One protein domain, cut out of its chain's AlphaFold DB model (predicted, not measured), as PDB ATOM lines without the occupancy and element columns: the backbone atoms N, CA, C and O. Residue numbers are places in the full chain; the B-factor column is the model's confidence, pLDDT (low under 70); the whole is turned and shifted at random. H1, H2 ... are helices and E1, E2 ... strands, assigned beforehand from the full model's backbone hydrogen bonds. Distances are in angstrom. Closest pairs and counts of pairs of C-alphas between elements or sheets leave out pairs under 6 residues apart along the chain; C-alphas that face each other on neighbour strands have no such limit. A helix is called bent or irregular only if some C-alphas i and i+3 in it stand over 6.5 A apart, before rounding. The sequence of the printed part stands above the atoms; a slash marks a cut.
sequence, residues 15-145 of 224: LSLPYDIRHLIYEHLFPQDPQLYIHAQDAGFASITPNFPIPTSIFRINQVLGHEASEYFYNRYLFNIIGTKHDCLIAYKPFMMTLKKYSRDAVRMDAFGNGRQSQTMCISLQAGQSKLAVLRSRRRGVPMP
ATOM      1  N   LEU A  15     134.884 200.939 211.431       75.81
ATOM      2  CA  LEU A  15     134.323 200.772 212.775       75.81
ATOM      3  C   LEU A  15     133.244 199.677 212.886       75.81
ATOM      4  O   LEU A  15     132.925 199.275 213.999       75.81
ATOM      5  N   SER A  16     132.682 199.184 211.775       82.50
ATOM      6  CA  SER A  16     131.694 198.093 211.795       82.50
ATOM      7  C   SER A  16     132.329 196.700 211.838       82.50
ATOM      8  O   SER A  16     131.617 195.716 212.014       82.50
ATOM      9  N   LEU A  17     133.648 196.593 211.656       83.94
ATOM     10  CA  LEU A  17     134.380 195.329 211.768       83.94
ATOM     11  C   LEU A  17     134.594 194.957 213.244       83.94
ATOM     12  O   LEU A  17     134.735 195.870 214.050       83.94
ATOM     13  N   PRO A  18     134.681 193.671 213.630       87.81
ATOM     14  CA  PRO A  18     135.086 193.253 214.977       87.81
ATOM     15  C   PRO A  18     136.442 193.831 215.405       87.81
ATOM     16  O   PRO A  18     137.320 194.030 214.564       87.81
ATOM     17  N   TYR A  19     136.632 194.049 216.712       84.69
ATOM     18  CA  TYR A  19     137.853 194.670 217.248       84.69
ATOM     19  C   TYR A  19     139.125 193.940 216.816       84.69
ATOM     20  O   TYR A  19     140.064 194.596 216.392       84.69
ATOM     21  N   ASP A  20     139.145 192.607 216.830       87.50
ATOM     22  CA  ASP A  20     140.336 191.833 216.456       87.50
ATOM     23  C   ASP A  20     140.767 192.103 215.006       87.50
ATOM     24  O   ASP A  20     141.952 192.239 214.707       87.50
ATOM     25  N   ILE A  21     139.798 192.280 214.103       86.69
ATOM     26  CA  ILE A  21     140.060 192.638 212.705       86.69
ATOM     27  C   ILE A  21     140.528 194.093 212.608       86.69
ATOM     28  O   ILE A  21     141.493 194.381 211.903       86.69
ATOM     29  N   ARG A  22     139.890 195.021 213.338       86.94
ATOM     30  CA  ARG A  22     140.327 196.431 213.386       86.94
ATOM     31  C   ARG A  22     141.745 196.562 213.937       86.94
ATOM     32  O   ARG A  22     142.536 197.314 213.381       86.94
ATOM     33  N   HIS A  23     142.077 195.789 214.966       85.69
ATOM     34  CA  HIS A  23     143.405 195.713 215.554       85.69
ATOM     35  C   HIS A  23     144.440 195.292 214.511       85.69
ATOM     36  O   HIS A  23     145.419 196.006 214.323       85.69
ATOM     37  N   LEU A  24     144.191 194.205 213.771       86.75
ATOM     38  CA  LEU A  24     145.077 193.765 212.685       86.75
ATOM     39  C   LEU A  24     145.263 194.854 211.618       86.75
ATOM     40  O   LEU A  24     146.383 195.089 211.163       86.75
ATOM     41  N   ILE A  25     144.190 195.570 211.263       85.38
ATOM     42  CA  ILE A  25     144.269 196.710 210.340       85.38
ATOM     43  C   ILE A  25     145.156 197.815 210.925       85.38
ATOM     44  O   ILE A  25     146.015 198.336 210.218       85.38
ATOM     45  N   TYR A  26     145.001 198.158 212.206       85.50
ATOM     46  CA  TYR A  26     145.847 199.152 212.871       85.50
ATOM     47  C   TYR A  26     147.320 198.733 212.904       85.50
ATOM     48  O   TYR A  26     148.187 199.573 212.676       85.50
ATOM     49  N   GLU A  27     147.621 197.451 213.121       84.88
ATOM     50  CA  GLU A  27     148.997 196.933 213.075       84.88
ATOM     51  C   GLU A  27     149.659 197.079 211.706       84.88
ATOM     52  O   GLU A  27     150.877 197.220 211.634       84.88
ATOM     53  N   HIS A  28     148.869 197.036 210.633       82.75
ATOM     54  CA  HIS A  28     149.363 197.192 209.264       82.75
ATOM     55  C   HIS A  28     149.389 198.660 208.830       82.75
ATOM     56  O   HIS A  28     150.195 199.046 207.986       82.75
ATOM     57  N   LEU A  29     148.500 199.482 209.394       80.00
ATOM     58  CA  LEU A  29     148.383 200.896 209.065       80.00
ATOM     59  C   LEU A  29     149.437 201.751 209.775       80.00
ATOM     60  O   LEU A  29     149.921 202.733 209.209       80.00
ATOM     61  N   PHE A  30     149.760 201.415 211.024       82.06
ATOM     62  CA  PHE A  30     150.707 202.169 211.834       82.06
ATOM     63  C   PHE A  30     152.108 201.540 211.818       82.06
ATOM     64  O   PHE A  30     152.253 200.345 211.572       82.06
ATOM     65  N   PRO A  31     153.166 202.326 212.094       78.75
ATOM     66  CA  PRO A  31     154.534 201.817 212.103       78.75
ATOM     67  C   PRO A  31     154.715 200.661 213.090       78.75
ATOM     68  O   PRO A  31     154.186 200.696 214.197       78.75
ATOM     69  N   GLN A  32     155.501 199.650 212.733       80.69
ATOM     70  CA  GLN A  32     155.769 198.539 213.655       80.69
ATOM     71  C   GLN A  32     156.743 198.928 214.773       80.69
ATOM     72  O   GLN A  32     156.660 198.392 215.881       80.69
ATOM     73  N   ASP A  33     157.630 199.889 214.506       81.94
ATOM     74  CA  ASP A  33     158.612 200.354 215.477       81.94
ATOM     75  C   ASP A  33     157.922 201.021 216.678       81.94
ATOM     76  O   ASP A  33     157.173 201.984 216.505       81.94
ATOM     77  N   PRO A  34     158.208 200.596 217.922       82.56
ATOM     78  CA  PRO A  34     157.562 201.148 219.113       82.56
ATOM     79  C   PRO A  34     158.010 202.582 219.430       82.56
ATOM     80  O   PRO A  34     157.474 203.201 220.348       82.56
ATOM     81  N   GLN A  35     158.995 203.113 218.702       85.69
ATOM     82  CA  GLN A  35     159.530 204.458 218.868       85.69
ATOM     83  C   GLN A  35     159.317 205.269 217.596       85.69
ATOM     84  O   GLN A  35     159.743 204.859 216.520       85.69
ATOM     85  N   LEU A  36     158.726 206.453 217.735       85.38
ATOM     86  CA  LEU A  36     158.542 207.388 216.631       85.38
ATOM     87  C   LEU A  36     159.377 208.633 216.870       85.38
ATOM     88  O   LEU A  36     159.314 209.226 217.944       85.38
ATOM     89  N   TYR A  37     160.147 209.040 215.869       84.56
ATOM     90  CA  TYR A  37     160.997 210.222 215.932       84.56
ATOM     91  C   TYR A  37     160.382 211.354 215.118       84.56
ATOM     92  O   TYR A  37     160.111 211.208 213.926       84.56
ATOM     93  N   ILE A  38     160.171 212.492 215.767       85.69
ATOM     94  CA  ILE A  38     159.493 213.653 215.206       85.69
ATOM     95  C   ILE A  38     160.449 214.842 215.287       85.69
ATOM     96  O   ILE A  38     160.770 215.307 216.372       85.69
ATOM     97  N   HIS A  39     160.897 215.357 214.151       86.62
ATOM     98  CA  HIS A  39     161.591 216.633 214.059       86.62
ATOM     99  C   HIS A  39     160.631 217.778 214.374       86.62
ATOM    100  O   HIS A  39     159.607 217.914 213.704       86.62
ATOM    101  N   ALA A  40     160.970 218.619 215.341       84.19
ATOM    102  CA  ALA A  40     160.344 219.917 215.522       84.19
ATOM    103  C   ALA A  40     161.082 220.951 214.659       84.19
ATOM    104  O   ALA A  40     162.303 221.073 214.749       84.19
ATOM    105  N   GLN A  41     160.339 221.667 213.819       80.31
ATOM    106  CA  GLN A  41     160.815 222.772 212.987       80.31
ATOM    107  C   GLN A  41     159.890 223.982 213.170       80.31
ATOM    108  O   GLN A  41     158.716 223.813 213.502       80.31
ATOM    109  N   ASP A  42     160.380 225.186 212.858       66.06
ATOM    110  CA  ASP A  42     159.612 226.446 212.913       66.06
ATOM    111  C   ASP A  42     158.228 226.367 212.226       66.06
ATOM    112  O   ASP A  42     157.270 227.007 212.660       66.06
ATOM    113  N   ALA A  43     158.100 225.574 211.155       60.25
ATOM    114  CA  ALA A  43     156.871 225.427 210.367       60.25
ATOM    115  C   ALA A  43     156.007 224.202 210.743       60.25
ATOM    116  O   ALA A  43     154.948 223.995 210.145       60.25
ATOM    117  N   GLY A  44     156.432 223.380 211.711       64.69
ATOM    118  CA  GLY A  44     155.683 222.210 212.169       64.69
ATOM    119  C   GLY A  44     156.542 220.979 212.457       64.69
ATOM    120  O   GLY A  44     157.736 221.059 212.730       64.69
ATOM    121  N   PHE A  45     155.904 219.812 212.417       66.75
ATOM    122  CA  PHE A  45     156.554 218.528 212.661       66.75
ATOM    123  C   PHE A  45     156.967 217.862 211.346       66.75
ATOM    124  O   PHE A  45     156.169 217.829 210.412       66.75
ATOM    125  N   ALA A  46     158.151 217.257 211.293       65.25
ATOM    126  CA  ALA A  46     158.566 216.358 210.212       65.25
ATOM    127  C   ALA A  46     159.013 215.016 210.807       65.25
ATOM    128  O   ALA A  46     159.728 215.005 211.796       65.25
ATOM    129  N   SER A  47     158.609 213.867 210.265       64.38
ATOM    130  CA  SER A  47     159.081 212.579 210.804       64.38
ATOM    131  C   SER A  47     160.542 212.323 210.435       64.38
ATOM    132  O   SER A  47     160.918 212.513 209.281       64.38
ATOM    133  N   ILE A  48     161.343 211.828 211.383       61.25
ATOM    134  CA  ILE A  48     162.735 211.394 211.160       61.25
ATOM    135  C   ILE A  48     162.841 209.896 211.442       61.25
ATOM    136  O   ILE A  48     163.460 209.476 212.416       61.25
ATOM    137  N   THR A  49     162.220 209.055 210.629       56.78
ATOM    138  CA  THR A  49     162.436 207.606 210.748       56.78
ATOM    139  C   THR A  49     163.422 207.165 209.669       56.78
ATOM    140  O   THR A  49     163.199 207.488 208.503       56.78
ATOM    141  N   PRO A  50     164.497 206.433 210.017       50.16
ATOM    142  CA  PRO A  50     165.530 206.042 209.056       50.16
ATOM    143  C   PRO A  50     165.044 205.034 208.004       50.16
ATOM    144  O   PRO A  50     165.610 204.994 206.919       50.16
ATOM    145  N   ASN A  51     163.990 204.259 208.294       48.81
ATOM    146  CA  ASN A  51     163.534 203.169 207.422       48.81
ATOM    147  C   ASN A  51     162.236 203.483 206.659       48.81
ATOM    148  O   ASN A  51     162.059 203.003 205.546       48.81
ATOM    149  N   PHE A  52     161.346 204.310 207.221       53.28
ATOM    150  CA  PHE A  52     160.096 204.726 206.576       53.28
ATOM    151  C   PHE A  52     159.695 206.118 207.071       53.28
ATOM    152  O   PHE A  52     159.447 206.264 208.270       53.28
ATOM    153  N   PRO A  53     159.601 207.152 206.218       55.69
ATOM    154  CA  PRO A  53     159.079 208.439 206.658       55.69
ATOM    155  C   PRO A  53     157.647 208.228 207.153       55.69
ATOM    156  O   PRO A  53     156.788 207.822 206.376       55.69
ATOM    157  N   ILE A  54     157.380 208.471 208.441       57.88
ATOM    158  CA  ILE A  54     156.005 208.428 208.943       57.88
ATOM    159  C   ILE A  54     155.323 209.659 208.366       57.88
ATOM    160  O   ILE A  54     155.741 210.785 208.667       57.88
ATOM    161  N   PRO A  55     154.297 209.495 207.522       59.47
ATOM    162  CA  PRO A  55     153.593 210.641 206.993       59.47
ATOM    163  C   PRO A  55     153.022 211.424 208.171       59.47
ATOM    164  O   PRO A  55     152.337 210.865 209.024       59.47
ATOM    165  N   THR A  56     153.259 212.731 208.237       62.69
ATOM    166  CA  THR A  56     152.620 213.588 209.253       62.69
ATOM    167  C   THR A  56     151.096 213.560 209.133       62.69
ATOM    168  O   THR A  56     150.382 213.858 210.091       62.69
ATOM    169  N   SER A  57     150.584 213.123 207.975       59.75
ATOM    170  CA  SER A  57     149.185 212.772 207.783       59.75
ATOM    171  C   SER A  57     148.711 211.682 208.737       59.75
ATOM    172  O   SER A  57     147.538 211.712 209.053       59.75
ATOM    173  N   ILE A  58     149.555 210.803 209.289       65.00
ATOM    174  CA  ILE A  58     149.128 209.784 210.262       65.00
ATOM    175  C   ILE A  58     148.510 210.422 211.515       65.00
ATOM    176  O   ILE A  58     147.477 209.973 212.005       65.00
ATOM    177  N   PHE A  59     149.055 211.561 211.959       67.94
ATOM    178  CA  PHE A  59     148.508 212.333 213.077       67.94
ATOM    179  C   PHE A  59     147.155 212.976 212.736       67.94
ATOM    180  O   PHE A  59     146.334 213.194 213.624       67.94
ATOM    181  N   ARG A  60     146.903 213.264 211.451       65.25
ATOM    182  CA  ARG A  60     145.623 213.798 210.952       65.25
ATOM    183  C   ARG A  60     144.612 212.689 210.662       65.25
ATOM    184  O   ARG A  60     143.442 212.834 210.979       65.25
ATOM    185  N   ILE A  61     145.063 211.570 210.103       60.47
ATOM    186  CA  ILE A  61     144.265 210.388 209.764       60.47
ATOM    187  C   ILE A  61     143.672 209.788 211.037       60.47
ATOM    188  O   ILE A  61     142.514 209.395 211.021       60.47
ATOM    189  N   ASN A  62     144.380 209.833 212.166       62.75
ATOM    190  CA  ASN A  62     143.815 209.460 213.465       62.75
ATOM    191  C   ASN A  62     142.549 210.255 213.833       62.75
ATOM    192  O   ASN A  62     141.638 209.699 214.438       62.75
ATOM    193  N   GLN A  63     142.432 211.520 213.408       63.69
ATOM    194  CA  GLN A  63     141.201 212.297 213.603       63.69
ATOM    195  C   GLN A  63     140.049 211.779 212.728       63.69
ATOM    196  O   GLN A  63     138.895 211.858 213.136       63.69
ATOM    197  N   VAL A  64     140.362 211.230 211.550       65.88
ATOM    198  CA  VAL A  64     139.392 210.681 210.587       65.88
ATOM    199  C   VAL A  64     138.955 209.265 210.968       65.88
ATOM    200  O   VAL A  64     137.778 208.936 210.862       65.88
ATOM    201  N   LEU A  65     139.884 208.432 211.442       66.50
ATOM    202  CA  LEU A  65     139.620 207.051 211.867       66.50
ATOM    203  C   LEU A  65     138.867 206.965 213.204       66.50
ATOM    204  O   LEU A  65     138.412 205.889 213.591       66.50
ATOM    205  N   GLY A  66     138.719 208.096 213.895       75.00
ATOM    206  CA  GLY A  66     137.945 208.220 215.119       75.00
ATOM    207  C   GLY A  66     138.754 207.992 216.396       75.00
ATOM    208  O   GLY A  66     139.979 207.845 216.402       75.00
ATOM    209  N   HIS A  67     138.030 207.999 217.516       80.94
ATOM    210  CA  HIS A  67     138.613 207.965 218.856       80.94
ATOM    211  C   HIS A  67     139.414 206.683 219.124       80.94
ATOM    212  O   HIS A  67     140.498 206.755 219.689       80.94
ATOM    213  N   GLU A  68     138.917 205.524 218.685       83.75
ATOM    214  CA  GLU A  68     139.555 204.222 218.927       83.75
ATOM    215  C   GLU A  68     140.933 204.108 218.264       83.75
ATOM    216  O   GLU A  68     141.904 203.735 218.916       83.75
ATOM    217  N   ALA A  69     141.050 204.488 216.990       82.31
ATOM    218  CA  ALA A  69     142.327 204.452 216.280       82.31
ATOM    219  C   ALA A  69     143.340 205.444 216.876       82.31
ATOM    220  O   ALA A  69     144.524 205.130 217.008       82.31
ATOM    221  N   SER A  70     142.865 206.629 217.283       83.50
ATOM    222  CA  SER A  70     143.685 207.598 218.017       83.50
ATOM    223  C   SER A  70     144.191 206.999 219.326       83.50
ATOM    224  O   SER A  70     145.384 207.064 219.614       83.50
ATOM    225  N   GLU A  71     143.303 206.384 220.101       85.25
ATOM    226  CA  GLU A  71     143.647 205.735 221.360       85.25
ATOM    227  C   GLU A  71     144.692 204.632 221.142       85.25
ATOM    228  O   GLU A  71     145.722 204.612 221.819       85.25
ATOM    229  N   TYR A  72     144.489 203.773 220.145       86.38
ATOM    230  CA  TYR A  72     145.449 202.740 219.779       86.38
ATOM    231  C   TYR A  72     146.840 203.324 219.504       86.38
ATOM    232  O   TYR A  72     147.834 202.922 220.111       86.38
ATOM    233  N   PHE A  73     146.909 204.326 218.628       86.56
ATOM    234  CA  PHE A  73     148.159 204.959 218.235       86.56
ATOM    235  C   PHE A  73     148.865 205.628 219.426       86.56
ATOM    236  O   PHE A  73     150.027 205.346 219.721       86.56
ATOM    237  N   TYR A  74     148.165 206.490 220.161       86.56
ATOM    238  CA  TYR A  74     148.759 207.279 221.240       86.56
ATOM    239  C   TYR A  74     149.196 206.436 222.446       86.56
ATOM    240  O   TYR A  74     150.174 206.788 223.109       86.56
ATOM    241  N   ASN A  75     148.555 205.290 222.697       87.38
ATOM    242  CA  ASN A  75     148.985 204.367 223.748       87.38
ATOM    243  C   ASN A  75     150.065 203.377 223.276       87.38
ATOM    244  O   ASN A  75     150.799 202.848 224.111       87.38
ATOM    245  N   ARG A  76     150.256 203.157 221.966       86.50
ATOM    246  CA  ARG A  76     151.223 202.169 221.445       86.50
ATOM    247  C   ARG A  76     152.662 202.671 221.336       86.50
ATOM    248  O   ARG A  76     153.574 201.890 221.588       86.50
ATOM    249  N   TYR A  77     152.898 203.955 221.068       86.62
ATOM    250  CA  TYR A  77     154.251 204.447 220.744       86.62
ATOM    251  C   TYR A  77     154.935 205.256 221.853       86.62
ATOM    252  O   TYR A  77     154.279 205.825 222.727       86.62
ATOM    253  N   LEU A  78     156.268 205.268 221.832       89.19
ATOM    254  CA  LEU A  78     157.118 206.260 222.489       89.19
ATOM    255  C   LEU A  78     157.430 207.358 221.467       89.19
ATOM    256  O   LEU A  78     158.073 207.093 220.451       89.19
ATOM    257  N   PHE A  79     156.991 208.583 221.729       89.06
ATOM    258  CA  PHE A  79     157.172 209.708 220.819       89.06
ATOM    259  C   PHE A  79     158.406 210.510 221.216       89.06
ATOM    260  O   PHE A  79     158.457 211.082 222.298       89.06
ATOM    261  N   ASN A  80     159.399 210.571 220.341       90.00
ATOM    262  CA  ASN A  80     160.641 211.305 220.531       90.00
ATOM    263  C   ASN A  80     160.621 212.561 219.661       90.00
ATOM    264  O   ASN A  80     160.917 212.501 218.469       90.00
ATOM    265  N   ILE A  81     160.291 213.703 220.253       90.50
ATOM    266  CA  ILE A  81     160.391 215.008 219.600       90.50
ATOM    267  C   ILE A  81     161.862 215.427 219.642       90.50
ATOM    268  O   ILE A  81     162.451 215.433 220.716       90.50
ATOM    269  N   ILE A  82     162.479 215.721 218.502       90.00
ATOM    270  CA  ILE A  82     163.895 216.089 218.360       90.00
ATOM    271  C   ILE A  82     163.972 217.400 217.588       90.00
ATOM    272  O   ILE A  82     163.217 217.599 216.647       90.00
ATOM    273  N   GLY A  83     164.903 218.279 217.929       89.94
ATOM    274  CA  GLY A  83     165.104 219.523 217.193       89.94
ATOM    275  C   GLY A  83     165.921 220.509 218.005       89.94
ATOM    276  O   GLY A  83     166.681 220.115 218.899       89.94
ATOM    277  N   THR A  84     165.749 221.796 217.716       90.06
ATOM    278  CA  THR A  84     166.285 222.840 218.591       90.06
ATOM    279  C   THR A  84     165.520 222.866 219.916       90.06
ATOM    280  O   THR A  84     164.379 222.401 220.002       90.06
ATOM    281  N   LYS A  85     166.141 223.407 220.970       90.12
ATOM    282  CA  LYS A  85     165.501 223.601 222.276       90.12
ATOM    283  C   LYS A  85     164.216 224.409 222.138       90.12
ATOM    284  O   LYS A  85     163.175 224.002 222.643       90.12
ATOM    285  N   HIS A  86     164.292 225.509 221.395       88.06
ATOM    286  CA  HIS A  86     163.160 226.381 221.117       88.06
ATOM    287  C   HIS A  86     162.000 225.614 220.466       88.06
ATOM    288  O   HIS A  86     160.895 225.586 221.011       88.06
ATOM    289  N   ASP A  87     162.271 224.913 219.363       87.94
ATOM    290  CA  ASP A  87     161.232 224.237 218.581       87.94
ATOM    291  C   ASP A  87     160.597 223.090 219.363       87.94
ATOM    292  O   ASP A  87     159.375 222.946 219.392       87.94
ATOM    293  N   CYS A  88     161.412 222.292 220.058       89.25
ATOM    294  CA  CYS A  88     160.908 221.201 220.885       89.25
ATOM    295  C   CYS A  88     159.996 221.718 222.000       89.25
ATOM    296  O   CYS A  88     158.927 221.148 222.223       89.25
ATOM    297  N   LEU A  89     160.384 222.807 222.676       89.25
ATOM    298  CA  LEU A  89     159.612 223.396 223.771       89.25
ATOM    299  C   LEU A  89     158.283 224.006 223.306       89.25
ATOM    300  O   LEU A  89     157.280 223.922 224.017       89.25
ATOM    301  N   ILE A  90     158.240 224.572 222.100       85.50
ATOM    302  CA  ILE A  90     156.992 225.051 221.493       85.50
ATOM    303  C   ILE A  90     156.097 223.871 221.114       85.50
ATOM    304  O   ILE A  90     154.891 223.876 221.375       85.50
ATOM    305  N   ALA A  91     156.685 222.846 220.505       83.44
ATOM    306  CA  ALA A  91     155.936 221.780 219.868       83.44
ATOM    307  C   ALA A  91     155.420 220.722 220.862       83.44
ATOM    308  O   ALA A  91     154.349 220.142 220.651       83.44
ATOM    309  N   TYR A  92     156.120 220.481 221.978       86.81
ATOM    310  CA  TYR A  92     155.729 219.411 222.901       86.81
ATOM    311  C   TYR A  92     154.424 219.701 223.649       86.81
ATOM    312  O   TYR A  92     153.678 218.761 223.901       86.81
ATOM    313  N   LYS A  93     154.114 220.959 224.009       84.94
ATOM    314  CA  LYS A  93     152.914 221.281 224.809       84.94
ATOM    315  C   LYS A  93     151.620 220.852 224.095       84.94
ATOM    316  O   LYS A  93     150.871 220.062 224.677       84.94
ATOM    317  N   PRO A  94     151.348 221.281 222.843       83.12
ATOM    318  CA  PRO A  94     150.178 220.811 222.096       83.12
ATOM    319  C   PRO A  94     150.161 219.293 221.905       83.12
ATOM    320  O   PRO A  94     149.107 218.656 221.994       83.12
ATOM    321  N   PHE A  95     151.334 218.698 221.670       84.44
ATOM    322  CA  PHE A  95     151.450 217.259 221.467       84.44
ATOM    323  C   PHE A  95     151.120 216.479 222.745       84.44
ATOM    324  O   PHE A  95     150.333 215.539 222.708       84.44
ATOM    325  N   MET A  96     151.637 216.914 223.893       88.94
ATOM    326  CA  MET A  96     151.343 216.345 225.207       88.94
ATOM    327  C   MET A  96     149.854 216.464 225.546       88.94
ATOM    328  O   MET A  96     149.277 215.514 226.066       88.94
ATOM    329  N   MET A  97     149.211 217.593 225.232       88.06
ATOM    330  CA  MET A  97     147.762 217.751 225.418       88.06
ATOM    331  C   MET A  97     146.964 216.777 224.548       88.06
ATOM    332  O   MET A  97     146.006 216.167 225.018       88.06
ATOM    333  N   THR A  98     147.388 216.582 223.300       84.62
ATOM    334  CA  THR A  98     146.780 215.601 222.390       84.62
ATOM    335  C   THR A  98     146.963 214.180 222.919       84.62
ATOM    336  O   THR A  98     146.009 213.410 222.962       84.62
ATOM    337  N   LEU A  99     148.166 213.854 223.393       87.25
ATOM    338  CA  LEU A  99     148.479 212.560 223.982       87.25
ATOM    339  C   LEU A  99     147.604 212.302 225.215       87.25
ATOM    340  O   LEU A  99     146.985 211.251 225.302       87.25
ATOM    341  N   LYS A 100     147.465 213.279 226.120       89.38
ATOM    342  CA  LYS A 100     146.584 213.190 227.300       89.38
ATOM    343  C   LYS A 100     145.111 213.014 226.937       89.38
ATOM    344  O   LYS A 100     144.400 212.323 227.649       89.38
ATOM    345  N   LYS A 101     144.651 213.626 225.843       86.88
ATOM    346  CA  LYS A 101     143.258 213.518 225.391       86.88
ATOM    347  C   LYS A 101     142.887 212.092 224.974       86.88
ATOM    348  O   LYS A 101     141.755 211.683 225.197       86.88
ATOM    349  N   TYR A 102     143.811 211.375 224.336       84.62
ATOM    350  CA  TYR A 102     143.540 210.060 223.745       84.62
ATOM    351  C   TYR A 102     144.222 208.897 224.473       84.62
ATOM    352  O   TYR A 102     144.007 207.745 224.115       84.62
ATOM    353  N   SER A 103     145.060 209.165 225.473       84.38
ATOM    354  CA  SER A 103     145.639 208.114 226.311       84.38
ATOM    355  C   SER A 103     144.709 207.762 227.463       84.38
ATOM    356  O   SER A 103     144.058 208.632 228.037       84.38
ATOM    357  N   ARG A 104     144.647 206.470 227.799       78.88
ATOM    358  CA  ARG A 104     143.952 206.001 229.011       78.88
ATOM    359  C   ARG A 104     144.851 206.074 230.243       78.88
ATOM    360  O   ARG A 104     144.359 206.171 231.363       78.88
ATOM    361  N   ASP A 105     146.161 206.045 230.021       85.75
ATOM    362  CA  ASP A 105     147.171 206.014 231.068       85.75
ATOM    363  C   ASP A 105     147.769 207.391 231.368       85.75
ATOM    364  O   ASP A 105     147.711 208.328 230.572       85.75
ATOM    365  N   ALA A 106     148.453 207.484 232.511       87.75
ATOM    366  CA  ALA A 106     149.256 208.648 232.845       87.75
ATOM    367  C   ALA A 106     150.328 208.908 231.770       87.75
ATOM    368  O   ALA A 106     151.156 208.041 231.462       87.75
ATOM    369  N   VAL A 107     150.328 210.132 231.243       89.62
ATOM    370  CA  VAL A 107     151.341 210.614 230.304       89.62
ATOM    371  C   VAL A 107     152.588 211.049 231.063       89.62
ATOM    372  O   VAL A 107     152.504 211.836 232.005       89.62
ATOM    373  N   ARG A 108     153.747 210.568 230.616       89.38
ATOM    374  CA  ARG A 108     155.066 210.959 231.113       89.38
ATOM    375  C   ARG A 108     155.870 211.668 230.038       89.38
ATOM    376  O   ARG A 108     155.689 211.419 228.845       89.38
ATOM    377  N   MET A 109     156.736 212.554 230.507       90.50
ATOM    378  CA  MET A 109     157.602 213.393 229.701       90.50
ATOM    379  C   MET A 109     159.002 213.333 230.295       90.50
ATOM    380  O   MET A 109     159.166 213.570 231.488       90.50
ATOM    381  N   ASP A 110     159.975 212.997 229.457       91.06
ATOM    382  CA  ASP A 110     161.387 212.932 229.813       91.06
ATOM    383  C   ASP A 110     162.175 213.738 228.776       91.06
ATOM    384  O   ASP A 110     162.112 213.450 227.574       91.06
ATOM    385  N   ALA A 111     162.909 214.760 229.214       91.19
ATOM    386  CA  ALA A 111     163.716 215.591 228.327       91.19
ATOM    387  C   ALA A 111     165.204 215.242 228.424       91.19
ATOM    388  O   ALA A 111     165.752 214.986 229.496       91.19
ATOM    389  N   PHE A 112     165.873 215.277 227.278       91.69
ATOM    390  CA  PHE A 112     167.285 214.954 227.129       91.69
ATOM    391  C   PHE A 112     167.969 216.042 226.300       91.69
ATOM    392  O   PHE A 112     167.537 216.347 225.188       91.69
ATOM    393  N   GLY A 113     169.054 216.615 226.814       88.25
ATOM    394  CA  GLY A 113     169.910 217.550 226.078       88.25
ATOM    395  C   GLY A 113     171.229 216.905 225.652       88.25
ATOM    396  O   GLY A 113     171.597 215.847 226.147       88.25
ATOM    397  N   ASN A 114     172.002 217.563 224.789       86.12
ATOM    398  CA  ASN A 114     173.384 217.149 224.486       86.12
ATOM    399  C   ASN A 114     174.427 217.943 225.305       86.12
ATOM    400  O   ASN A 114     175.539 218.178 224.845       86.12
ATOM    401  N   GLY A 115     174.051 218.395 226.507       80.12
ATOM    402  CA  GLY A 115     174.853 219.262 227.379       80.12
ATOM    403  C   GLY A 115     174.314 220.696 227.473       80.12
ATOM    404  O   GLY A 115     173.493 221.120 226.659       80.12
ATOM    405  N   ARG A 116     174.784 221.458 228.473       76.88
ATOM    406  CA  ARG A 116     174.254 222.799 228.812       76.88
ATOM    407  C   ARG A 116     174.266 223.781 227.637       76.88
ATOM    408  O   ARG A 116     173.278 224.467 227.404       76.88
ATOM    409  N   GLN A 117     175.360 223.811 226.876       81.19
ATOM    410  CA  GLN A 117     175.532 224.729 225.742       81.19
ATOM    411  C   GLN A 117     174.897 224.229 224.439       81.19
ATOM    412  O   GLN A 117     174.861 224.964 223.455       81.19
ATOM    413  N   SER A 118     174.396 222.990 224.408       84.56
ATOM    414  CA  SER A 118     173.764 222.474 223.203       84.56
ATOM    415  C   SER A 118     172.453 223.204 222.934       84.56
ATOM    416  O   SER A 118     171.654 223.427 223.843       84.56
ATOM    417  N   GLN A 119     172.233 223.545 221.667       88.31
ATOM    418  CA  GLN A 119     170.973 224.106 221.186       88.31
ATOM    419  C   GLN A 119     169.965 223.026 220.808       88.31
ATOM    420  O   GLN A 119     168.839 223.360 220.464       88.31
ATOM    421  N   THR A 120     170.340 221.745 220.856       89.94
ATOM    422  CA  THR A 120     169.454 220.639 220.497       89.94
ATOM    423  C   THR A 120     168.963 219.899 221.726       89.94
ATOM    424  O   THR A 120     169.664 219.771 222.736       89.94
ATOM    425  N   MET A 121     167.734 219.403 221.638       91.19
ATOM    426  CA  MET A 121     167.139 218.575 222.675       91.19
ATOM    427  C   MET A 121     166.265 217.484 222.069       91.19
ATOM    428  O   MET A 121     165.893 217.523 220.895       91.19
ATOM    429  N   CYS A 122     165.940 216.509 222.904       91.62
ATOM    430  CA  CYS A 122     164.920 215.525 222.634       91.62
ATOM    431  C   CYS A 122     163.935 215.483 223.799       91.62
ATOM    432  O   CYS A 122     164.353 215.353 224.945       91.62
ATOM    433  N   ILE A 123     162.642 215.564 223.505       92.00
ATOM    434  CA  ILE A 123     161.567 215.367 224.475       92.00
ATOM    435  C   ILE A 123     160.880 214.057 224.129       92.00
ATOM    436  O   ILE A 123     160.301 213.905 223.053       92.00
ATOM    437  N   SER A 124     160.963 213.106 225.044       92.31
ATOM    438  CA  SER A 124     160.301 211.820 224.934       92.31
ATOM    439  C   SER A 124     158.965 211.860 225.669       92.31
ATOM    440  O   SER A 124     158.902 212.260 226.828       92.31
ATOM    441  N   LEU A 125     157.896 211.443 224.996       91.62
ATOM    442  CA  LEU A 125     156.529 211.425 225.507       91.62
ATOM    443  C   LEU A 125     155.938 210.026 225.361       91.62
ATOM    444  O   LEU A 125     156.015 209.412 224.295       91.62
ATOM    445  N   GLN A 126     155.309 209.529 226.421       91.31
ATOM    446  CA  GLN A 126     154.656 208.221 226.417       91.31
ATOM    447  C   GLN A 126     153.450 208.191 227.347       91.31
ATOM    448  O   GLN A 126     153.430 208.875 228.369       91.31
ATOM    449  N   ALA A 127     152.479 207.346 227.018       89.94
ATOM    450  CA  ALA A 127     151.428 206.924 227.933       89.94
ATOM    451  C   ALA A 127     151.789 205.564 228.552       89.94
ATOM    452  O   ALA A 127     152.286 204.675 227.851       89.94
ATOM    453  N   GLY A 128     151.561 205.422 229.860       84.56
ATOM    454  CA  GLY A 128     151.755 204.165 230.589       84.56
ATOM    455  C   GLY A 128     153.200 203.880 231.020       84.56
ATOM    456  O   GLY A 128     154.112 204.692 230.852       84.56
ATOM    457  N   GLN A 129     153.409 202.717 231.651       74.88
ATOM    458  CA  GLN A 129     154.709 202.318 232.223       74.88
ATOM    459  C   GLN A 129     155.542 201.407 231.309       74.88
ATOM    460  O   GLN A 129     156.755 201.309 231.493       74.88
ATOM    461  N   SER A 130     154.919 200.745 230.331       71.12
ATOM    462  CA  SER A 130     155.527 199.658 229.544       71.12
ATOM    463  C   SER A 130     156.790 200.069 228.780       71.12
ATOM    464  O   SER A 130     157.658 199.243 228.511       71.12
ATOM    465  N   LYS A 131     156.939 201.361 228.483       77.50
ATOM    466  CA  LYS A 131     158.031 201.913 227.667       77.50
ATOM    467  C   LYS A 131     159.140 202.585 228.482       77.50
ATOM    468  O   LYS A 131     160.156 202.992 227.924       77.50
ATOM    469  N   LEU A 132     159.020 202.625 229.812       74.19
ATOM    470  CA  LEU A 132     160.067 203.176 230.685       74.19
ATOM    471  C   LEU A 132     161.380 202.411 230.593       74.19
ATOM    472  O   LEU A 132     162.437 203.019 230.711       74.19
ATOM    473  N   ALA A 133     161.332 201.094 230.381       71.88
ATOM    474  CA  ALA A 133     162.539 200.298 230.190       71.88
ATOM    475  C   ALA A 133     163.314 200.760 228.944       71.88
ATOM    476  O   ALA A 133     164.533 200.906 228.997       71.88
ATOM    477  N   VAL A 134     162.598 201.086 227.862       77.31
ATOM    478  CA  VAL A 134     163.180 201.619 226.622       77.31
ATOM    479  C   VAL A 134     163.826 202.979 226.884       77.31
ATOM    480  O   VAL A 134     164.982 203.180 226.515       77.31
ATOM    481  N   LEU A 135     163.145 203.873 227.605       77.81
ATOM    482  CA  LEU A 135     163.711 205.168 227.994       77.81
ATOM    483  C   LEU A 135     164.935 205.045 228.899       77.81
ATOM    484  O   LEU A 135     165.942 205.695 228.651       77.81
ATOM    485  N   ARG A 136     164.894 204.175 229.910       75.44
ATOM    486  CA  ARG A 136     166.025 203.944 230.825       75.44
ATOM    487  C   ARG A 136     167.215 203.285 230.131       75.44
ATOM    488  O   ARG A 136     168.351 203.513 230.523       75.44
ATOM    489  N   SER A 137     166.965 202.491 229.091       74.25
ATOM    490  CA  SER A 137     168.020 201.893 228.266       74.25
ATOM    491  C   SER A 137     168.697 202.899 227.327       74.25
ATOM    492  O   SER A 137     169.744 202.598 226.745       74.25
ATOM    493  N   ARG A 138     168.124 204.102 227.172       72.25
ATOM    494  CA  ARG A 138     168.660 205.151 226.307       72.25
ATOM    495  C   ARG A 138     170.024 205.602 226.827       72.25
ATOM    496  O   ARG A 138     170.137 206.238 227.865       72.25
ATOM    497  N   ARG A 139     171.073 205.334 226.046       68.06
ATOM    498  CA  ARG A 139     172.457 205.765 226.335       68.06
ATOM    499  C   ARG A 139     172.824 207.124 225.719       68.06
ATOM    500  O   ARG A 139     174.002 207.450 225.620       68.06
ATOM    501  N   ARG A 140     171.846 207.876 225.203       75.12
ATOM    502  CA  ARG A 140     172.066 209.097 224.406       75.12
ATOM    503  C   ARG A 140     171.366 210.300 225.023       75.12
ATOM    504  O   ARG A 140     170.150 210.257 225.206       75.12
ATOM    505  N   GLY A 141     172.124 211.382 225.185       81.00
ATOM    506  CA  GLY A 141     171.676 212.624 225.808       81.00
ATOM    507  C   GLY A 141     171.826 212.595 227.331       81.00
ATOM    508  O   GLY A 141     171.835 211.535 227.951       81.00
ATOM    509  N   VAL A 142     171.967 213.777 227.920       86.25
ATOM    510  CA  VAL A 142     171.979 214.011 229.363       86.25
ATOM    511  C   VAL A 142     170.544 214.322 229.796       86.25
ATOM    512  O   VAL A 142     169.939 215.218 229.197       86.25
ATOM    513  N   PRO A 143     169.987 213.604 230.789       88.12
ATOM    514  CA  PRO A 143     168.671 213.910 231.336       88.12
ATOM    515  C   PRO A 143     168.613 215.356 231.825       88.12
ATOM    516  O   PRO A 143     169.523 215.818 232.513       88.12
ATOM    517  N   MET A 144     167.550 216.056 231.455       88.31
ATOM    518  CA  MET A 144     167.308 217.430 231.865       88.31
ATOM    519  C   MET A 144     166.288 217.433 233.010       88.31
ATOM    520  O   MET A 144     165.210 216.860 232.839       88.31
ATOM    521  N   PRO A 145     166.599 218.034 234.170       86.56
ATOM    522  CA  PRO A 145     165.654 218.135 235.274       86.56
ATOM    523  C   PRO A 145     164.513 219.096 234.930       86.56
ATOM    524  O   PRO A 145     164.704 220.063 234.189       86.56
TER     525      PRO A 145
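AT A GLANCE: This is residues 15 to 145 of the 224 residues of an uncharacterized protein of Viridothelium virens (UniProt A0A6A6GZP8). A strongly twisted sheet of six strands has one long helix, H4, packed over one face; at one end of the sheet lie the helical hairpin H2 and H3, with H3 grazing the sheet through residues 74 to 76, and the helix H1, which is near H3. The short helix H5 only grazes the sheet, between E5 and the edge strand E6 along the chain. The printed part has 131 residues, with five named helices and six named strands in the order H1, E1, E2, H2, H3, E3, H4, E4, E5, H5, E6, and its class is mixed, helices and strands. The sheet runs E2, E1, E3, E5, E4, E6 and is mixed, with E1 and E3 parallel and the other neighbours antiparallel. The whole is compact by its radius of gyration of the C-alphas, 15.1 A, but elongated in outline, spanning 53 by 32 by 28 A.

IN THESE COORDINATES: Find C-alpha 19 at (137.853, 194.670, 217.248); from there H1 runs through residues 19 to 29, 14.7 A long. E1, residues 35 to 41, covers 19.3 A, and E2, residues 44 to 47, comes back over 10.3 A. Next come H2, residues 57 to 65, at 11.9 A, and H3, residues 67 to 76, at 14.1 A. E3, residues 78 to 84, is 19.3 A long. At C-alpha 85, (165.501, 223.601, 222.276), begins H4, residues 85 to 102, the longest helix at 25.8 A. E4, residues 107 to 113, covers 20.3 A, and E5, residues 120 to 127, covers 23.8 A. H5 is residues 132 to 136, and E6, residues 142 to 144, ends at C-alpha 144, (167.308, 217.430, 231.865).

HOW THE PARTS SIT: Start in the sheet, where N 38 of E1 and O 80 of E3 are 2.8 A apart, within hydrogen-bond range. On the other side of E1 is E2; these two form a hairpin, with N 39 and O 46 at 2.7 A. Between E3 and E5 look for N 81 and O 123 at 2.8 A. E4 and E5 are a hairpin, with N 110 and O 124 at 2.9 A. E6 is antiparallel to E4, with N 142 and O 113 at 2.8 A. E3, H4, E4 is a split strand-helix-strand unit, two strands running the same way with another, E5, between them, and its crossover is right-handed; E5, H5, E6 is a second, also right-handed, with E4 between. H4 on one face of the sheet gives two layers; the closest C-alphas of H4 and E5 are those of Lys 85 and Thr 120, 5.3 A apart. H4 has a kink of 33 degrees near residue 92 and is neither bent nor irregular, but only just: C-alphas 90 and 93 are 6.5 A apart. With residues 99 to 102 alone it touches H3, at a steep tilt of 54 degrees, opposite ways, the closest C-alphas being those of Glu 71 and Tyr 102 at 4.9 A. H2 and H3 touch as a helical hairpin at a steep tilt of 42 degrees, the closest C-alphas being those of Asn 62 and Ser 70 at 4.9 A. H1 and H3 are close but not clearly touching, the C-alphas of Tyr 26 and Ala 69 coming closest at 7.2 A; H1 and H2 are apart. H5 only grazes the sheet, with residues 132 to 135. Every O i to N i+4 pair is within hydrogen-bond range in H1, H3 and H5, against 3 of 5 in H2 and 12 of 14 in H4.

THE WHOLE: The two C-alphas farthest apart are those of Ser 16 and Gln 117, at 53.2 A. The printed part has no cut, and no link is long; the links E2 to H2 and E4 to E5 are short, and the others are tight. The mean pLDDT of the printed part is 80.4, and when you reach residues 42 to 65 and residue 139 you find it under 70.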